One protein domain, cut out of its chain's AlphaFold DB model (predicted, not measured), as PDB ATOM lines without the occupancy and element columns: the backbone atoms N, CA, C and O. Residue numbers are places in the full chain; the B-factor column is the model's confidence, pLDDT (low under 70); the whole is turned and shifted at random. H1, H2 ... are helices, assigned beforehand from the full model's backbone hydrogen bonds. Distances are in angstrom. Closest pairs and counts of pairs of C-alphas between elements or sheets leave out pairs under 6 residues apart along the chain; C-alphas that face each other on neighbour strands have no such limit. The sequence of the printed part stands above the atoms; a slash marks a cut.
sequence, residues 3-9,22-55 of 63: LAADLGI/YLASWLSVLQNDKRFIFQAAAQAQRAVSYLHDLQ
ATOM      1  N   LEU A   3     442.203 205.661 476.225       92.00
ATOM      2  CA  LEU A   3     442.366 204.203 476.299       92.00
ATOM      3  C   LEU A   3     443.535 203.778 477.191       92.00
ATOM      4  O   LEU A   3     443.398 202.904 478.027       92.00
ATOM      5  N   ALA A   4     444.704 204.394 477.021       89.56
ATOM      6  CA  ALA A   4     445.861 204.007 477.818       89.56
ATOM      7  C   ALA A   4     445.710 204.383 479.302       89.56
ATOM      8  O   ALA A   4     446.184 203.630 480.142       89.56
ATOM      9  N   ALA A   5     444.990 205.462 479.636       88.94
ATOM     10  CA  ALA A   5     444.635 205.740 481.026       88.94
ATOM     11  C   ALA A   5     443.697 204.666 481.599       88.94
ATOM     12  O   ALA A   5     443.916 204.219 482.721       88.94
ATOM     13  N   ASP A   6     442.703 204.224 480.824       90.00
ATOM     14  CA  ASP A   6     441.798 203.137 481.217       90.00
ATOM     15  C   ASP A   6     442.544 201.809 481.451       90.00
ATOM     16  O   ASP A   6     442.330 201.126 482.449       90.00
ATOM     17  N   LEU A   7     443.526 201.504 480.598       91.06
ATOM     18  CA  LEU A   7     444.381 200.320 480.716       91.06
ATOM     19  C   LEU A   7     445.507 200.452 481.761       91.06
ATOM     20  O   LEU A   7     446.311 199.532 481.905       91.06
ATOM     21  N   GLY A   8     445.622 201.587 482.460       89.81
ATOM     22  CA  GLY A   8     446.702 201.837 483.425       89.81
ATOM     23  C   GLY A   8     448.100 201.972 482.803       89.81
ATOM     24  O   GLY A   8     449.107 201.846 483.500       89.81
ATOM     25  N   ILE A   9     448.185 202.231 481.498       89.75
ATOM     26  CA  ILE A   9     449.440 202.432 480.770       89.75
ATOM     27  C   ILE A   9     449.915 203.870 480.994       89.75
ATOM     28  O   ILE A   9     449.324 204.831 480.496       89.75
ATOM     29  N   TYR A  22     452.416 217.225 464.822       83.88
ATOM     30  CA  TYR A  22     451.000 217.594 464.719       83.88
ATOM     31  C   TYR A  22     450.601 218.820 465.557       83.88
ATOM     32  O   TYR A  22     449.465 219.283 465.465       83.88
ATOM     33  N   LEU A  23     451.502 219.389 466.366       87.00
ATOM     34  CA  LEU A  23     451.148 220.523 467.229       87.00
ATOM     35  C   LEU A  23     450.776 221.765 466.415       87.00
ATOM     36  O   LEU A  23     449.805 222.446 466.737       87.00
ATOM     37  N   ALA A  24     451.501 222.031 465.326       88.69
ATOM     38  CA  ALA A  24     451.221 223.170 464.456       88.69
ATOM     39  C   ALA A  24     449.833 223.073 463.797       88.69
ATOM     40  O   ALA A  24     449.096 224.061 463.752       88.69
ATOM     41  N   SER A  25     449.443 221.882 463.327       89.94
ATOM     42  CA  SER A  25     448.130 221.682 462.708       89.94
ATOM     43  C   SER A  25     447.005 221.805 463.736       89.94
ATOM     44  O   SER A  25     446.005 222.469 463.467       89.94
ATOM     45  N   TRP A  26     447.183 221.261 464.942       91.69
ATOM     46  CA  TRP A  26     446.198 221.390 466.017       91.69
ATOM     47  C   TRP A  26     446.028 222.833 466.488       91.69
ATOM     48  O   TRP A  26     444.896 223.277 466.674       91.69
ATOM     49  N   LEU A  27     447.121 223.588 466.628       92.44
ATOM     50  CA  LEU A  27     447.057 225.009 466.976       92.44
ATOM     51  C   LEU A  27     446.280 225.809 465.928       92.44
ATOM     52  O   LEU A  27     445.435 226.619 466.299       92.44
ATOM     53  N   SER A  28     446.507 225.544 464.639       94.38
ATOM     54  CA  SER A  28     445.754 226.183 463.554       94.38
ATOM     55  C   SER A  28     444.250 225.903 463.659       94.38
ATOM     56  O   SER A  28     443.438 226.828 463.620       94.38
ATOM     57  N   VAL A  29     443.856 224.645 463.878       94.44
ATOM     58  CA  VAL A  29     442.434 224.291 464.028       94.44
ATOM     59  C   VAL A  29     441.819 224.966 465.258       94.44
ATOM     60  O   VAL A  29     440.744 225.549 465.158       94.44
ATOM     61  N   LEU A  30     442.509 224.960 466.400       94.56
ATOM     62  CA  LEU A  30     441.989 225.521 467.655       94.56
ATOM     63  C   LEU A  30     441.897 227.052 467.656       94.56
ATOM     64  O   LEU A  30     441.037 227.610 468.342       94.56
ATOM     65  N   GLN A  31     442.759 227.736 466.901       94.25
ATOM     66  CA  GLN A  31     442.645 229.181 466.697       94.25
ATOM     67  C   GLN A  31     441.355 229.544 465.951       94.25
ATOM     68  O   GLN A  31     440.737 230.559 466.271       94.25
ATOM     69  N   ASN A  32     440.933 228.701 465.005       94.62
ATOM     70  CA  ASN A  32     439.727 228.907 464.203       94.62
ATOM     71  C   ASN A  32     438.453 228.382 464.893       94.62
ATOM     72  O   ASN A  32     437.399 229.007 464.789       94.62
ATOM     73  N   ASP A  33     438.543 227.271 465.629       95.25
ATOM     74  CA  ASP A  33     437.430 226.676 466.369       95.25
ATOM     75  C   ASP A  33     437.868 226.170 467.752       95.25
ATOM     76  O   ASP A  33     438.350 225.051 467.936       95.25
ATOM     77  N   LYS A  34     437.604 226.982 468.779       92.38
ATOM     78  CA  LYS A  34     437.884 226.630 470.180       92.38
ATOM     79  C   LYS A  34     437.035 225.461 470.688       92.38
ATOM     80  O   LYS A  34     437.401 224.844 471.687       92.38
ATOM     81  N   ARG A  35     435.895 225.161 470.052       95.06
ATOM     82  CA  ARG A  35     435.023 224.040 470.439       95.06
ATOM     83  C   ARG A  35     435.469 222.719 469.824       95.06
ATOM     84  O   ARG A  35     435.029 221.669 470.297       95.06
ATOM     85  N   PHE A  36     436.369 222.755 468.843       94.56
ATOM     86  CA  PHE A  36     436.917 221.567 468.197       94.56
ATOM     87  C   PHE A  36     437.487 220.565 469.210       94.56
ATOM     88  O   PHE A  36     437.291 219.362 469.060       94.56
ATOM     89  N   ILE A  37     438.098 221.044 470.301       93.94
ATOM     90  CA  ILE A  37     438.644 220.178 471.356       93.94
ATOM     91  C   ILE A  37     437.582 219.274 472.002       93.94
ATOM     92  O   ILE A  37     437.859 218.112 472.291       93.94
ATOM     93  N   PHE A  38     436.347 219.759 472.171       95.12
ATOM     94  CA  PHE A  38     435.257 218.963 472.741       95.12
ATOM     95  C   PHE A  38     434.746 217.923 471.749       95.12
ATOM     96  O   PHE A  38     434.439 216.799 472.139       95.12
ATOM     97  N   GLN A  39     434.688 218.272 470.462       95.31
ATOM     98  CA  GLN A  39     434.312 217.323 469.414       95.31
ATOM     99  C   GLN A  39     435.359 216.212 469.291       95.31
ATOM    100  O   GLN A  39     435.007 215.033 469.291       95.31
ATOM    101  N   ALA A  40     436.643 216.580 469.268       94.56
ATOM    102  CA  ALA A  40     437.752 215.636 469.249       94.56
ATOM    103  C   ALA A  40     437.728 214.710 470.478       94.56
ATOM    104  O   ALA A  40     437.858 213.495 470.334       94.56
ATOM    105  N   ALA A  41     437.481 215.255 471.676       95.62
ATOM    106  CA  ALA A  41     437.341 214.466 472.900       95.62
ATOM    107  C   ALA A  41     436.146 213.498 472.843       95.62
ATOM    108  O   ALA A  41     436.287 212.329 473.198       95.62
ATOM    109  N   ALA A  42     434.991 213.949 472.344       96.69
ATOM    110  CA  ALA A  42     433.813 213.099 472.188       96.69
ATOM    111  C   ALA A  42     434.064 211.940 471.209       96.69
ATOM    112  O   ALA A  42     433.664 210.810 471.483       96.69
ATOM    113  N   GLN A  43     434.748 212.196 470.090       96.88
ATOM    114  CA  GLN A  43     435.135 211.150 469.138       96.88
ATOM    115  C   GLN A  43     436.132 210.164 469.752       96.88
ATOM    116  O   GLN A  43     435.957 208.954 469.612       96.88
ATOM    117  N   ALA A  44     437.126 210.659 470.493       96.38
ATOM    118  CA  ALA A  44     438.072 209.801 471.197       96.38
ATOM    119  C   ALA A  44     437.356 208.872 472.193       96.38
ATOM    120  O   ALA A  44     437.606 207.670 472.184       96.38
ATOM    121  N   GLN A  45     436.414 209.390 472.989       96.56
ATOM    122  CA  GLN A  45     435.648 208.575 473.936       96.56
ATOM    123  C   GLN A  45     434.786 207.508 473.239       96.56
ATOM    124  O   GLN A  45     434.704 206.374 473.716       96.56
ATOM    125  N   ARG A  46     434.167 207.836 472.097       97.44
ATOM    126  CA  ARG A  46     433.417 206.854 471.292       97.44
ATOM    127  C   ARG A  46     434.321 205.741 470.778       97.44
ATOM    128  O   ARG A  46     433.938 204.581 470.859       97.44
ATOM    129  N   ALA A  47     435.516 206.084 470.298       97.12
ATOM    130  CA  ALA A  47     436.487 205.097 469.840       97.12
ATOM    131  C   ALA A  47     436.932 204.164 470.977       97.12
ATOM    132  O   ALA A  47     436.992 202.956 470.774       97.12
ATOM    133  N   VAL A  48     437.180 204.697 472.180       96.56
ATOM    134  CA  VAL A  48     437.494 203.870 473.360       96.56
ATOM    135  C   VAL A  48     436.348 202.920 473.690       96.56
ATOM    136  O   VAL A  48     436.574 201.723 473.822       96.56
ATOM    137  N   SER A  49     435.118 203.433 473.743       95.81
ATOM    138  CA  SER A  49     433.928 202.620 474.041       95.81
ATOM    139  C   SER A  49     433.769 201.481 473.026       95.81
ATOM    140  O   SER A  49     433.622 200.328 473.411       95.81
ATOM    141  N   TYR A  50     433.927 201.786 471.736       95.94
ATOM    142  CA  TYR A  50     433.899 200.787 470.669       95.94
ATOM    143  C   TYR A  50     434.962 199.693 470.849       95.94
ATOM    144  O   TYR A  50     434.668 198.514 470.680       95.94
ATOM    145  N   LEU A  51     436.195 200.056 471.215       94.88
ATOM    146  CA  LEU A  51     437.256 199.072 471.454       94.88
ATOM    147  C   LEU A  51     436.957 198.165 472.657       94.88
ATOM    148  O   LEU A  51     437.310 196.984 472.610       94.88
ATOM    149  N   HIS A  52     436.298 198.684 473.699       93.88
ATOM    150  CA  HIS A  52     435.829 197.872 474.827       93.88
ATOM    151  C   HIS A  52     434.711 196.911 474.432       93.88
ATOM    152  O   HIS A  52     434.769 195.746 474.816       93.88
ATOM    153  N   ASP A  53     433.749 197.358 473.625       94.25
ATOM    154  CA  ASP A  53     432.634 196.522 473.159       94.25
ATOM    155  C   ASP A  53     433.107 195.333 472.304       94.25
ATOM    156  O   ASP A  53     432.440 194.300 472.236       94.25
ATOM    157  N   LEU A  54     434.274 195.456 471.663       94.38
ATOM    158  CA  LEU A  54     434.913 194.373 470.912       94.38
ATOM    159  C   LEU A  54     435.665 193.364 471.792       94.38
ATOM    160  O   LEU A  54     436.080 192.319 471.282       94.38
ATOM    161  N   GLN A  55     435.892 193.656 473.077       91.75
ATOM    162  CA  GLN A  55     436.601 192.722 473.947       91.75
ATOM    163  C   GLN A  55     435.727 191.491 474.217       91.75
ATOM    164  O   GLN A  55     434.514 191.617 474.403       91.75
TER     165      GLN A  55
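Overview. This is residues 3 to 9 and 22 to 55 of the 63 residues of the protein "MPTase-PolyVal domain-containing protein" of Rhizobium sp. Root1204 (UniProt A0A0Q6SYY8). One long straight helix, H3, makes most of the length of this model, and the shorter helix H2 turns off from its first end, the two arms forming an open V of unequal length. The one-turn helix H1 lies beside the later half of H3, near Val 48, with a wide empty gap between it and H2 where part of the chain is not printed. The printed part has 41 residues with three named helices, H1, H2 and H3 in that order along the chain, and no named strand; the class is all helix. The whole is only just loose, close to extended, with a radius of gyration of the C-alphas of 13.2 A, and its outline is only just a rod, with spans of 37 by 19 by 12 A.

Along the chain. H3, the longest helix, holds residues 36 to 53 and measures 25.9 A from first to last C-alpha, from C-alpha 36 at (436.917, 221.567, 468.197) to C-alpha 53 at (432.634, 196.522, 473.159). H2 holds residues 23 to 32 and measures 14.5 A; its C-alpha 23 is at (451.148, 220.523, 467.229). H1 holds residues 3 to 6, four residues over 5.1 A, and begins with C-alpha 3 at (442.366, 204.203, 476.299).

Arrangement. H3 and H2 touch only at the corner by their link, and only just, with 3 pairs of C-alphas within 8 A. The closest C-alphas of the two are those of Leu 30 and Phe 36, 6.5 A apart, and H3 touches H2 with residues 36 to 37 alone. Their lines stand at a steep tilt of 60 degrees, and they run opposite ways. H1 and H3 are close but not clearly touching; their closest C-alphas are those of Leu 3 and Val 48, 5.7 A apart. H1 and H2 are apart. In H2 and H3 every pair of O of residue i and N of residue i+4 is within hydrogen-bond range, while H1 is too short for such a pair and has one O i to N i+3 pair, which is within range.

Size, cuts and confidence. The two C-alphas farthest apart are those of Gln 31 and Gln 55, at 37.7 A. Residues 10 to 21 are cut out, and C-alphas 9 and 22 are 22.1 A apart across the cut; the link from H1 to H2 runs across it. The link from H2 to H3, three residues, is tight. Residues 30 to 35, of which 30 to 32 belong to H2, stand free, and so do residues 38 to 43 of H3. The mean pLDDT of the printed part is 93.3, and no printed residue is under 70.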